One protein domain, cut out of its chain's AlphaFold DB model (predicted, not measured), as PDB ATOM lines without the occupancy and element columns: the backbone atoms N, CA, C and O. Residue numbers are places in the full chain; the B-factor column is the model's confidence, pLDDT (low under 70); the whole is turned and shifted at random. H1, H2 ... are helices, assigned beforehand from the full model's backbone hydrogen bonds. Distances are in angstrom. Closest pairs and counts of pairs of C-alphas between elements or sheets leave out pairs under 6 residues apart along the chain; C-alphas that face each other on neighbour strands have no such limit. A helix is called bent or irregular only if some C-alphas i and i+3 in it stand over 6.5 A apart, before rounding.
ATOM      1  N   PRO A 222       2.056  -9.811 -50.707       83.31
ATOM      2  CA  PRO A 222       1.697  -8.412 -50.470       83.31
ATOM      3  C   PRO A 222       0.322  -8.002 -51.020       83.31
ATOM      4  O   PRO A 222      -0.372  -7.209 -50.387       83.31
ATOM      5  N   GLU A 223      -0.088  -8.537 -52.171       85.19
ATOM      6  CA  GLU A 223      -1.405  -8.272 -52.763       85.19
ATOM      7  C   GLU A 223      -2.510  -8.917 -51.933       85.19
ATOM      8  O   GLU A 223      -3.529  -8.283 -51.673       85.19
ATOM      9  N   ILE A 224      -2.277 -10.141 -51.450       87.88
ATOM     10  CA  ILE A 224      -3.208 -10.840 -50.560       87.88
ATOM     11  C   ILE A 224      -3.397 -10.042 -49.265       87.88
ATOM     12  O   ILE A 224      -4.530  -9.805 -48.856       87.88
ATOM     13  N   ILE A 225      -2.307  -9.569 -48.647       90.00
ATOM     14  CA  ILE A 225      -2.363  -8.739 -47.431       90.00
ATOM     15  C   ILE A 225      -3.182  -7.467 -47.684       90.00
ATOM     16  O   ILE A 225      -4.049  -7.127 -46.881       90.00
ATOM     17  N   LEU A 226      -2.936  -6.785 -48.805       89.62
ATOM     18  CA  LEU A 226      -3.657  -5.570 -49.177       89.62
ATOM     19  C   LEU A 226      -5.149  -5.836 -49.414       89.62
ATOM     20  O   LEU A 226      -5.992  -5.064 -48.958       89.62
ATOM     21  N   GLN A 227      -5.478  -6.919 -50.119       89.56
ATOM     22  CA  GLN A 227      -6.855  -7.300 -50.402       89.56
ATOM     23  C   GLN A 227      -7.602  -7.639 -49.111       89.56
ATOM     24  O   GLN A 227      -8.696  -7.125 -48.887       89.56
ATOM     25  N   VAL A 228      -7.000  -8.442 -48.233       92.25
ATOM     26  CA  VAL A 228      -7.593  -8.774 -46.934       92.25
ATOM     27  C   VAL A 228      -7.796  -7.508 -46.100       92.25
ATOM     28  O   VAL A 228      -8.888  -7.308 -45.575       92.25
ATOM     29  N   ASP A 229      -6.811  -6.605 -46.033       94.88
ATOM     30  CA  ASP A 229      -6.967  -5.348 -45.287       94.88
ATOM     31  C   ASP A 229      -8.083  -4.465 -45.853       94.88
ATOM     32  O   ASP A 229      -8.786  -3.795 -45.097       94.88
ATOM     33  N   SER A 230      -8.290  -4.475 -47.172       93.44
ATOM     34  CA  SER A 230      -9.374  -3.709 -47.792       93.44
ATOM     35  C   SER A 230     -10.767  -4.169 -47.344       93.44
ATOM     36  O   SER A 230     -11.669  -3.335 -47.240       93.44
ATOM     37  N   GLU A 231     -10.906  -5.455 -47.003       94.62
ATOM     38  CA  GLU A 231     -12.150  -6.084 -46.545       94.62
ATOM     39  C   GLU A 231     -12.338  -5.975 -45.026       94.62
ATOM     40  O   GLU A 231     -13.430  -5.653 -44.555       94.62
ATOM     41  N   VAL A 232     -11.285  -6.237 -44.240       95.25
ATOM     42  CA  VAL A 232     -11.404  -6.379 -42.773       95.25
ATOM     43  C   VAL A 232     -10.821  -5.217 -41.978       95.25
ATOM     44  O   VAL A 232     -11.083  -5.110 -40.782       95.25
ATOM     45  N   ARG A 233     -10.042  -4.338 -42.622       95.31
ATOM     46  CA  ARG A 233      -9.415  -3.157 -42.008       95.31
ATOM     47  C   ARG A 233      -8.586  -3.493 -40.765       95.31
ATOM     48  O   ARG A 233      -8.581  -2.735 -39.793       95.31
ATOM     49  N   PHE A 234      -7.854  -4.609 -40.784       94.38
ATOM     50  CA  PHE A 234      -7.005  -4.998 -39.656       94.38
ATOM     51  C   PHE A 234      -5.933  -3.935 -39.370       94.38
ATOM     52  O   PHE A 234      -5.566  -3.722 -38.216       94.38
ATOM     53  N   SER A 235      -5.465  -3.206 -40.389       94.69
ATOM     54  CA  SER A 235      -4.506  -2.113 -40.225       94.69
ATOM     55  C   SER A 235      -5.082  -0.959 -39.401       94.69
ATOM     56  O   SER A 235      -4.350  -0.322 -38.645       94.69
ATOM     57  N   TRP A 236      -6.397  -0.726 -39.474       94.88
ATOM     58  CA  TRP A 236      -7.084   0.308 -38.699       94.88
ATOM     59  C   TRP A 236      -7.195  -0.098 -37.235       94.88
ATOM     60  O   TRP A 236      -7.019   0.743 -36.359       94.88
ATOM     61  N   LEU A 237      -7.437  -1.387 -36.974       92.81
ATOM     62  CA  LEU A 237      -7.446  -1.947 -35.622       92.81
ATOM     63  C   LEU A 237      -6.065  -1.830 -34.976       92.81
ATOM     64  O   LEU A 237      -5.950  -1.321 -33.867       92.81
ATOM     65  N   LEU A 238      -5.007  -2.208 -35.699       92.94
ATOM     66  CA  LEU A 238      -3.626  -2.119 -35.211       92.94
ATOM     67  C   LEU A 238      -3.158  -0.679 -34.965       92.94
ATOM     68  O   LEU A 238      -2.310  -0.430 -34.107       92.94
ATOM     69  N   LEU A 239      -3.678   0.280 -35.730       92.75
ATOM     70  CA  LEU A 239      -3.402   1.701 -35.521       92.75
ATOM     71  C   LEU A 239      -4.376   2.366 -34.541       92.75
ATOM     72  O   LEU A 239      -4.098   3.495 -34.130       92.75
ATOM     73  N   GLU A 240      -5.475   1.695 -34.190       92.00
ATOM     74  CA  GLU A 240      -6.653   2.223 -33.480       92.00
ATOM     75  C   GLU A 240      -7.267   3.468 -34.155       92.00
ATOM     76  O   GLU A 240      -7.922   4.299 -33.526       92.00
ATOM     77  N   ARG A 241      -7.015   3.623 -35.459       94.00
ATOM     78  CA  ARG A 241      -7.516   4.692 -36.330       94.00
ATOM     79  C   ARG A 241      -7.189   4.390 -37.789       94.00
ATOM     80  O   ARG A 241      -6.321   3.577 -38.089       94.00
ATOM     81  N   GLU A 242      -7.792   5.148 -38.694       94.00
ATOM     82  CA  GLU A 242      -7.411   5.123 -40.105       94.00
ATOM     83  C   GLU A 242      -5.927   5.536 -40.310       94.00
ATOM     84  O   GLU A 242      -5.432   6.461 -39.635       94.00
ATOM     85  N   PRO A 243      -5.187   4.865 -41.220       93.56
ATOM     86  CA  PRO A 243      -3.861   5.296 -41.648       93.56
ATOM     87  C   PRO A 243      -3.890   6.709 -42.245       93.56
ATOM     88  O   PRO A 243      -4.668   7.016 -43.139       93.56
ATOM     89  N   ARG A 244      -2.977   7.578 -41.807       93.31
ATOM     90  CA  ARG A 244      -2.872   8.974 -42.267       93.31
ATOM     91  C   ARG A 244      -2.276   9.103 -43.665       93.31
ATOM     92  O   ARG A 244      -2.340  10.172 -44.261       93.31
ATOM     93  N   SER A 245      -1.598   8.064 -44.149       93.69
ATOM     94  CA  SER A 245      -0.928   8.079 -45.448       93.69
ATOM     95  C   SER A 245      -0.648   6.669 -45.965       93.69
ATOM     96  O   SER A 245      -0.563   5.715 -45.188       93.69
ATOM     97  N   ARG A 246      -0.392   6.559 -47.277       92.25
ATOM     98  CA  ARG A 246       0.102   5.325 -47.914       92.25
ATOM     99  C   ARG A 246       1.380   4.811 -47.248       92.25
ATOM    100  O   ARG A 246       1.513   3.612 -47.045       92.25
ATOM    101  N   SER A 247       2.302   5.703 -46.881       92.12
ATOM    102  CA  SER A 247       3.552   5.317 -46.215       92.12
ATOM    103  C   SER A 247       3.292   4.705 -44.836       92.12
ATOM    104  O   SER A 247       3.889   3.686 -44.501       92.12
ATOM    105  N   GLU A 248       2.347   5.257 -44.065       93.00
ATOM    106  CA  GLU A 248       1.963   4.686 -42.770       93.00
ATOM    107  C   GLU A 248       1.345   3.295 -42.910       93.00
ATOM    108  O   GLU A 248       1.720   2.388 -42.170       93.00
ATOM    109  N   LEU A 249       0.474   3.105 -43.901       93.50
ATOM    110  CA  LEU A 249      -0.108   1.799 -44.194       93.50
ATOM    111  C   LEU A 249       0.959   0.770 -44.604       93.50
ATOM    112  O   LEU A 249       0.990  -0.338 -44.072       93.50
ATOM    113  N   LEU A 250       1.892   1.151 -45.484       93.00
ATOM    114  CA  LEU A 250       3.007   0.281 -45.867       93.00
ATOM    115  C   LEU A 250       3.899  -0.073 -44.669       93.00
ATOM    116  O   LEU A 250       4.377  -1.202 -44.589       93.00
ATOM    117  N   MET A 251       4.104   0.849 -43.721       93.56
ATOM    118  CA  MET A 251       4.838   0.553 -42.486       93.56
ATOM    119  C   MET A 251       4.122  -0.489 -41.621       93.56
ATOM    120  O   MET A 251       4.801  -1.322 -41.025       93.56
ATOM    121  N   VAL A 252       2.785  -0.473 -41.559       93.88
ATOM    122  CA  VAL A 252       2.010  -1.507 -40.848       93.88
ATOM    123  C   VAL A 252       2.240  -2.873 -41.493       93.88
ATOM    124  O   VAL A 252       2.623  -3.811 -40.799       93.88
ATOM    125  N   TYR A 253       2.109  -2.984 -42.819       92.81
ATOM    126  CA  TYR A 253       2.357  -4.246 -43.527       92.81
ATOM    127  C   TYR A 253       3.800  -4.732 -43.377       92.81
ATOM    128  O   TYR A 253       4.032  -5.904 -43.094       92.81
ATOM    129  N   ALA A 254       4.771  -3.826 -43.501       92.38
ATOM    130  CA  ALA A 254       6.186  -4.106 -43.283       92.38
ATOM    131  C   ALA A 254       6.448  -4.663 -41.878       92.38
ATOM    132  O   ALA A 254       7.220  -5.607 -41.711       92.38
ATOM    133  N   ALA A 255       5.795  -4.091 -40.869       92.31
ATOM    134  CA  ALA A 255       5.949  -4.508 -39.490       92.31
ATOM    135  C   ALA A 255       5.278  -5.868 -39.210       92.31
ATOM    136  O   ALA A 255       5.872  -6.693 -38.518       92.31
ATOM    137  N   ILE A 256       4.102  -6.142 -39.788       91.19
ATOM    138  CA  ILE A 256       3.448  -7.462 -39.701       91.19
ATOM    139  C   ILE A 256       4.322  -8.528 -40.362       91.19
ATOM    140  O   ILE A 256       4.572  -9.575 -39.770       91.19
ATOM    141  N   LEU A 257       4.838  -8.245 -41.563       89.75
ATOM    142  CA  LEU A 257       5.749  -9.147 -42.265       89.75
ATOM    143  C   LEU A 257       7.004  -9.419 -41.436       89.75
ATOM    144  O   LEU A 257       7.398 -10.575 -41.311       89.75
ATOM    145  N   ALA A 258       7.602  -8.388 -40.831       90.25
ATOM    146  CA  ALA A 258       8.763  -8.543 -39.959       90.25
ATOM    147  C   ALA A 258       8.485  -9.511 -38.796       90.25
ATOM    148  O   ALA A 258       9.270 -10.433 -38.568       90.25
ATOM    149  N   HIS A 259       7.348  -9.340 -38.112       86.88
ATOM    150  CA  HIS A 259       6.933 -10.206 -37.005       86.88
ATOM    151  C   HIS A 259       6.635 -11.639 -37.464       86.88
ATOM    152  O   HIS A 259       7.082 -12.585 -36.822       86.88
ATOM    153  N   GLY A 260       5.958 -11.812 -38.603       84.69
ATOM    154  CA  GLY A 260       5.592 -13.130 -39.139       84.69
ATOM    155  C   GLY A 260       6.746 -13.921 -39.767       84.69
ATOM    156  O   GLY A 260       6.663 -15.140 -39.875       84.69
ATOM    157  N   THR A 261       7.836 -13.260 -40.174       84.50
ATOM    158  CA  THR A 261       8.959 -13.898 -40.893       84.50
ATOM    159  C   THR A 261      10.287 -13.843 -40.138       84.50
ATOM    160  O   THR A 261      11.319 -14.255 -40.671       84.50
ATOM    161  N   SER A 262      10.293 -13.346 -38.893       84.12
ATOM    162  CA  SER A 262      11.519 -13.120 -38.107       84.12
ATOM    163  C   SER A 262      12.561 -12.240 -38.826       84.12
ATOM    164  O   SER A 262      13.764 -12.355 -38.580       84.12
ATOM    165  N   MET A 263      12.116 -11.361 -39.728       89.12
ATOM    166  CA  MET A 263      12.979 -10.444 -40.474       89.12
ATOM    167  C   MET A 263      13.225  -9.157 -39.687       89.12
ATOM    168  O   MET A 263      12.347  -8.650 -38.988       89.12
ATOM    169  N   SER A 264      14.422  -8.579 -39.814       91.62
ATOM    170  CA  SER A 264      14.702  -7.283 -39.196       91.62
ATOM    171  C   SER A 264      14.136  -6.127 -40.029       91.62
ATOM    172  O   SER A 264      13.962  -6.241 -41.242       91.62
ATOM    173  N   ALA A 265      13.945  -4.956 -39.411       91.38
ATOM    174  CA  ALA A 265      13.551  -3.737 -40.127       91.38
ATOM    175  C   ALA A 265      14.490  -3.389 -41.301       91.38
ATOM    176  O   ALA A 265      14.048  -2.839 -42.305       91.38
ATOM    177  N   ALA A 266      15.783  -3.724 -41.190       91.94
ATOM    178  CA  ALA A 266      16.748  -3.519 -42.267       91.94
ATOM    179  C   ALA A 266      16.529  -4.492 -43.432       91.94
ATOM    180  O   ALA A 266      16.753  -4.125 -44.581       91.94
ATOM    181  N   ASP A 267      16.093  -5.719 -43.153       92.00
ATOM    182  CA  ASP A 267      15.792  -6.701 -44.193       92.00
ATOM    183  C   ASP A 267      14.514  -6.312 -44.939       92.00
ATOM    184  O   ASP A 267      14.511  -6.311 -46.168       92.00
ATOM    185  N   ILE A 268      13.484  -5.852 -44.219       92.06
ATOM    186  CA  ILE A 268      12.247  -5.349 -44.831       92.06
ATOM    187  C   ILE A 268      12.488  -4.077 -45.656       92.06
ATOM    188  O   ILE A 268      11.991  -3.980 -46.773       92.06
ATOM    189  N   ALA A 269      13.297  -3.128 -45.173       92.19
ATOM    190  CA  ALA A 269      13.639  -1.919 -45.934       92.19
ATOM    191  C   ALA A 269      14.351  -2.228 -47.267       92.19
ATOM    192  O   ALA A 269      14.202  -1.493 -48.239       92.19
ATOM    193  N   ARG A 270      15.104  -3.337 -47.348       91.38
ATOM    194  CA  ARG A 270      15.699  -3.795 -48.618       91.38
ATOM    195  C   ARG A 270      14.662  -4.376 -49.581       91.38
ATOM    196  O   ARG A 270      14.892  -4.340 -50.784       91.38
ATOM    197  N   MET A 271      13.554  -4.908 -49.065       88.00
ATOM    198  CA  MET A 271      12.443  -5.434 -49.867       88.00
ATOM    199  C   MET A 271      11.455  -4.347 -50.296       88.00
ATOM    200  O   MET A 271      10.825  -4.479 -51.340       88.00
ATOM    201  N   VAL A 272      11.324  -3.280 -49.503       85.69
ATOM    202  CA  VAL A 272      10.410  -2.158 -49.748       85.69
ATOM    203  C   VAL A 272      11.224  -0.858 -49.788       85.69
ATOM    204  O   VAL A 272      11.302  -0.161 -48.775       85.69
ATOM    205  N   PRO A 273      11.828  -0.501 -50.942       80.12
ATOM    206  CA  PRO A 273      12.763   0.626 -51.045       80.12
ATOM    207  C   PRO A 273      12.161   1.988 -50.670       80.12
ATOM    208  O   PRO A 273      12.892   2.920 -50.347       80.12
ATOM    209  N   GLU A 274      10.830   2.110 -50.709       88.06
ATOM    210  CA  GLU A 274      10.092   3.313 -50.302       88.06
ATOM    211  C   GLU A 274      10.126   3.560 -48.778       88.06
ATOM    212  O   GLU A 274       9.784   4.656 -48.329       88.06
ATOM    213  N   LEU A 275      10.522   2.571 -47.964       90.44
ATOM    214  CA  LEU A 275      10.531   2.659 -46.502       90.44
ATOM    215  C   LEU A 275      11.948   2.575 -45.930       90.44
ATOM    216  O   LEU A 275      12.686   1.619 -46.158       90.44
ATOM    217  N   ALA A 276      12.305   3.539 -45.080       91.75
ATOM    218  CA  ALA A 276      13.535   3.472 -44.299       91.75
ATOM    219  C   ALA A 276      13.374   2.526 -43.097       91.75
ATOM    220  O   ALA A 276      12.357   2.561 -42.398       91.75
ATOM    221  N   ALA A 277      14.418   1.751 -42.780       92.06
ATOM    222  CA  ALA A 277      14.441   0.879 -41.600       92.06
ATOM    223  C   ALA A 277      14.122   1.648 -40.303       92.06
ATOM    224  O   ALA A 277      13.462   1.133 -39.400       92.06
ATOM    225  N   GLU A 278      14.516   2.919 -40.250       93.00
ATOM    226  CA  GLU A 278      14.375   3.782 -39.079       93.00
ATOM    227  C   GLU A 278      12.923   4.218 -38.861       93.00
ATOM    228  O   GLU A 278      12.528   4.480 -37.728       93.00
ATOM    229  N   ALA A 279      12.114   4.208 -39.923       88.81
ATOM    230  CA  ALA A 279      10.675   4.435 -39.867       88.81
ATOM    231  C   ALA A 279       9.894   3.143 -39.554       88.81
ATOM    232  O   ALA A 279       8.877   3.182 -38.863       88.81
ATOM    233  N   ILE A 280      10.402   1.979 -39.981       92.44
ATOM    234  CA  ILE A 280       9.771   0.672 -39.726       92.44
ATOM    235  C   ILE A 280       9.904   0.262 -38.249       92.44
ATOM    236  O   ILE A 280       8.953  -0.259 -37.666       92.44
ATOM    237  N   ARG A 281      11.056   0.507 -37.605       93.19
ATOM    238  CA  ARG A 281      11.310   0.072 -36.212       93.19
ATOM    239  C   ARG A 281      10.273   0.587 -35.199       93.19
ATOM    240  O   ARG A 281       9.813  -0.225 -34.394       93.19
ATOM    241  N   PRO A 282       9.894   1.883 -35.183       92.50
ATOM    242  CA  PRO A 282       8.824   2.362 -34.314       92.50
ATOM    243  C   PRO A 282       7.491   1.669 -34.590       92.50
ATOM    244  O   PRO A 282       6.791   1.328 -33.640       92.50
ATOM    245  N   MET A 283       7.167   1.413 -35.862       93.62
ATOM    246  CA  MET A 283       5.935   0.715 -36.220       93.62
ATOM    247  C   MET A 283       5.937  -0.719 -35.684       93.62
ATOM    248  O   MET A 283       4.995  -1.089 -34.999       93.62
ATOM    249  N   MET A 284       7.024  -1.478 -35.873       92.88
ATOM    250  CA  MET A 284       7.177  -2.830 -35.307       92.88
ATOM    251  C   MET A 284       6.934  -2.874 -33.800       92.88
ATOM    252  O   MET A 284       6.285  -3.796 -33.318       92.88
ATOM    253  N   ARG A 285       7.432  -1.881 -33.053       89.81
ATOM    254  CA  ARG A 285       7.188  -1.787 -31.606       89.81
ATOM    255  C   ARG A 285       5.738  -1.442 -31.289       89.81
ATOM    256  O   ARG A 285       5.184  -1.999 -30.354       89.81
ATOM    257  N   ARG A 286       5.138  -0.530 -32.055       87.44
ATOM    258  CA  ARG A 286       3.746  -0.113 -31.868       87.44
ATOM    259  C   ARG A 286       2.780  -1.278 -32.055       87.44
ATOM    260  O   ARG A 286       1.917  -1.474 -31.214       87.44
ATOM    261  N   ILE A 287       2.942  -2.052 -33.125       86.50
ATOM    262  CA  ILE A 287       2.075  -3.203 -33.404       86.50
ATOM    263  C   ILE A 287       2.503  -4.480 -32.667       86.50
ATOM    264  O   ILE A 287       2.009  -5.546 -32.994       86.50
ATOM    265  N   ALA A 288       3.427  -4.404 -31.704       82.81
ATOM    266  CA  ALA A 288       3.783  -5.543 -30.855       82.81
ATOM    267  C   ALA A 288       2.798  -5.751 -29.686       82.81
ATOM    268  O   ALA A 288       3.010  -6.650 -28.877       82.81
ATOM    269  N   ASP A 289       1.749  -4.926 -29.576       84.38
ATOM    270  CA  ASP A 289       0.661  -5.144 -28.621       84.38
ATOM    271  C   ASP A 289      -0.107  -6.421 -28.992       84.38
ATOM    272  O   ASP A 289      -0.824  -6.480 -29.995       84.38
ATOM    273  N   GLU A 290       0.052  -7.450 -28.162       78.94
ATOM    274  CA  GLU A 290      -0.547  -8.765 -28.362       78.94
ATOM    275  C   GLU A 290      -2.079  -8.713 -28.414       78.94
ATOM    276  O   GLU A 290      -2.692  -9.442 -29.193       78.94
ATOM    277  N   ARG A 291      -2.716  -7.820 -27.645       84.56
ATOM    278  CA  ARG A 291      -4.178  -7.679 -27.639       84.56
ATOM    279  C   ARG A 291      -4.673  -7.191 -28.995       84.56
ATOM    280  O   ARG A 291      -5.632  -7.742 -29.529       84.56
ATOM    281  N   LEU A 292      -4.029  -6.162 -29.547       85.00
ATOM    282  CA  LEU A 292      -4.405  -5.597 -30.845       85.00
ATOM    283  C   LEU A 292      -4.079  -6.557 -31.991       85.00
ATOM    284  O   LEU A 292      -4.888  -6.700 -32.904       85.00
ATOM    285  N   LEU A 293      -2.937  -7.250 -31.925       87.44
ATOM    286  CA  LEU A 293      -2.592  -8.302 -32.883       87.44
ATOM    287  C   LEU A 293      -3.618  -9.433 -32.877       87.44
ATOM    288  O   LEU A 293      -4.032  -9.874 -33.944       87.44
ATOM    289  N   ARG A 294      -4.060  -9.869 -31.694       84.56
ATOM    290  CA  ARG A 294      -5.084 -10.909 -31.553       84.56
ATOM    291  C   ARG A 294      -6.415 -10.458 -32.144       84.56
ATOM    292  O   ARG A 294      -6.953 -11.143 -33.000       84.56
ATOM    293  N   GLN A 295      -6.881  -9.258 -31.796       87.00
ATOM    294  CA  GLN A 295      -8.109  -8.690 -32.368       87.00
ATOM    295  C   GLN A 295      -8.036  -8.547 -33.898       87.00
ATOM    296  O   GLN A 295      -9.004  -8.837 -34.598       87.00
ATOM    297  N   ALA A 296      -6.890  -8.118 -34.431       90.69
ATOM    298  CA  ALA A 296      -6.645  -8.041 -35.867       90.69
ATOM    299  C   ALA A 296      -6.625  -9.428 -36.536       90.69
ATOM    300  O   ALA A 296      -7.150  -9.587 -37.635       90.69
ATOM    301  N   ALA A 297      -6.050 -10.440 -35.882       89.06
ATOM    302  CA  ALA A 297      -6.060 -11.815 -36.372       89.06
ATOM    303  C   ALA A 297      -7.474 -12.416 -36.355       89.06
ATOM    304  O   ALA A 297      -7.872 -13.061 -37.323       89.06
ATOM    305  N   ASP A 298      -8.258 -12.148 -35.309       87.69
ATOM    306  CA  ASP A 298      -9.633 -12.634 -35.176       87.69
ATOM    307  C   ASP A 298     -10.538 -12.089 -36.288       87.69
ATOM    308  O   ASP A 298     -11.361 -12.828 -36.827       87.69
ATOM    309  N   THR A 299     -10.382 -10.824 -36.694       91.50
ATOM    310  CA  THR A 299     -11.177 -10.273 -37.806       91.50
ATOM    311  C   THR A 299     -10.807 -10.887 -39.153       91.50
ATOM    312  O   THR A 299     -11.699 -11.174 -39.956       91.50
ATOM    313  N   VAL A 300      -9.520 -11.160 -39.389       91.44
ATOM    314  CA  VAL A 300      -9.062 -11.913 -40.569       91.44
ATOM    315  C   VAL A 300      -9.632 -13.332 -40.551       91.44
ATOM    316  O   VAL A 300     -10.173 -13.787 -41.559       91.44
ATOM    317  N   LEU A 301      -9.585 -14.016 -39.406       88.19
ATOM    318  CA  LEU A 301     -10.116 -15.368 -39.245       88.19
ATOM    319  C   LEU A 301     -11.633 -15.415 -39.483       88.19
ATOM    320  O   LEU A 301     -12.122 -16.255 -40.239       88.19
ATOM    321  N   GLN A 302     -12.385 -14.476 -38.905       88.38
ATOM    322  CA  GLN A 302     -13.823 -14.344 -39.141       88.38
ATOM    323  C   GLN A 302     -14.136 -14.122 -40.621       88.38
ATOM    324  O   GLN A 302     -15.102 -14.687 -41.131       88.38
ATOM    325  N   PHE A 303     -13.333 -13.321 -41.324       90.19
ATOM    326  CA  PHE A 303     -13.477 -13.134 -42.764       90.19
ATOM    327  C   PHE A 303     -13.195 -14.420 -43.544       90.19
ATOM    328  O   PHE A 303     -14.002 -14.788 -44.396       90.19
ATOM    329  N   MET A 304     -12.127 -15.152 -43.206       87.06
ATOM    330  CA  MET A 304     -11.822 -16.446 -43.824       87.06
ATOM    331  C   MET A 304     -12.996 -17.423 -43.684       87.06
ATOM    332  O   MET A 304     -13.390 -18.045 -44.668       87.06
ATOM    333  N   HIS A 305     -13.621 -17.489 -42.504       84.06
ATOM    334  CA  HIS A 305     -14.781 -18.349 -42.240       84.06
ATOM    335  C   HIS A 305     -16.061 -17.970 -42.999       84.06
ATOM    336  O   HIS A 305     -16.996 -18.771 -43.050       84.06
ATOM    337  N   ARG A 306     -16.138 -16.782 -43.617       87.00
ATOM    338  CA  ARG A 306     -17.271 -16.427 -44.493       87.00
ATOM    339  C   ARG A 306     -17.218 -17.162 -45.832       87.00
ATOM    340  O   ARG A 306     -18.221 -17.187 -46.545       87.00
ATOM    341  N   HIS A 307     -16.077 -17.742 -46.210       85.94
ATOM    342  CA  HIS A 307     -15.952 -18.454 -47.476       85.94
ATOM    343  C   HIS A 307     -16.607 -19.845 -47.405       85.94
ATOM    344  O   HIS A 307     -16.263 -20.631 -46.530       85.94
ATOM    345  N   PRO A 308     -17.477 -20.225 -48.364       84.25
ATOM    346  CA  PRO A 308     -18.168 -21.521 -48.335       84.25
ATOM    347  C   PRO A 308     -17.236 -22.735 -48.219       84.25
ATOM    348  O   PRO A 308     -17.591 -23.735 -47.605       84.25
ATOM    349  N   THR A 309     -16.022 -22.640 -48.767       77.81
ATOM    350  CA  THR A 309     -15.021 -23.711 -48.721       77.81
ATOM    351  C   THR A 309     -14.607 -24.077 -47.293       77.81
ATOM    352  O   THR A 309     -14.301 -25.240 -47.040       77.81
ATOM    353  N   THR A 310     -14.652 -23.141 -46.335       80.81
ATOM    354  CA  THR A 310     -14.253 -23.427 -44.947       80.81
ATOM    355  C   THR A 310     -15.214 -24.373 -44.235       80.81
ATOM    356  O   THR A 310     -14.829 -24.982 -43.245       80.81
TER     357      THR A 310
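Overview. This is residues 222 to 310 of the 333 residues of the protein "Tn3 family transposase ISBusp1" of Paraburkholderia ultramafica (UniProt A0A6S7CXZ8). Two groups of helices stand next to each other along an elongated body: the long helix H3 crosses the body near its middle, with H4 and H5 packed on one side of it, while on its other side H2 and H6 run side by side in opposite directions and the last residue of H1, Val 232, meets the later part of H6, residues 299 to 303, so that H1 and H6 make a corner. H2 is the piece that joins the second group to H3, and the last residues, 305 to 310, stick out beyond H6 as a short tail at one end of the long axis. The printed part has 89 residues, with six named helices in the order H1, H2, H3, H4, H5, H6 and no named strand, and its class is all helix. The whole is compact, with a radius of gyration of the C-alphas of 13.1 A, and its C-alphas span 41 by 24 by 23 A.

Along the chain. Begin with the longest helix, H3, residues 246 to 261: find C-alpha 246 at (0.102, 5.325, -47.914), and from there the helix runs 22.3 A to C-alpha 261 at (8.959, -13.898, -40.893). After it come H4, residues 265 to 271, and H5, residues 277 to 286, which is 14.5 A from first to last C-alpha. H5 is neither bent nor irregular, but only just: C-alphas 279 and 282 are 6.2 A apart. Go back to the first printed residue for H1, residues 222 to 232, which starts with C-alpha 222 at (1.697, -8.412, -50.470) and is 15.3 A long. H2, residues 234 to 239, follows it. Last comes H6, residues 290 to 304, which covers 20.6 A and ends with C-alpha 304 at (-11.822, -16.446, -43.824).

Arrangement. Start at H3, the hub, which touches H2, H4 and H5. Look first at H5: it touches H3 about perpendicular, at 74 degrees, and the closest C-alphas, those of Ala 255 and Met 284, are 4.7 A apart. H4 touches residues 254 to 258 of H3 alone, with the C-alphas of Ala 254 and Ile 268 closest at 6.4 A; at 72 degrees the two are only just about perpendicular. H4 and H5 also touch, at a steep tilt of 58 degrees, opposite ways, and their closest C-alphas, those of Ala 265 and Ala 277, are 4.9 A apart. Now turn to H2, which touches residues 249 to 253 of H3 alone, about perpendicular at 76 degrees, with the C-alphas of Ser 235 and Val 252 closest at 6.6 A. From H2 go on to H6: they touch at a shallow tilt of 18 degrees, opposite ways, and the closest C-alphas, those of Phe 234 and Ala 296, are 4.9 A apart. H1 touches residues 299 to 303 of H6 alone, about perpendicular at 88 degrees, with the C-alphas of Val 232 and Thr 299 closest at 6.3 A. H1 and H3 are close but not clearly touching, with the C-alphas of Ile 225 and Tyr 253 7.6 A apart. H3 and H6 are apart, and so are H5 and H6. The helix packing is mostly crossed: of the 6 pairs of helices that touch, 1 is at a shallow tilt, that of H2 and H6. In the backbones of H1, H2, H3, H4 and H6 every O i to N i+4 pair is within hydrogen-bond range; in H5, 4 of 6 are.

Size, cuts and confidence. The two C-alphas farthest apart, those of Glu 278 and Pro 308, are 42.2 A from each other. Residues 305 to 310 stand free. The printed part has no cut. The link from H2 to H3 is short, with 6 residues between them; the other four links are tight, and none is long. The mean pLDDT of the printed part is 89.8, and no printed residue is under 70.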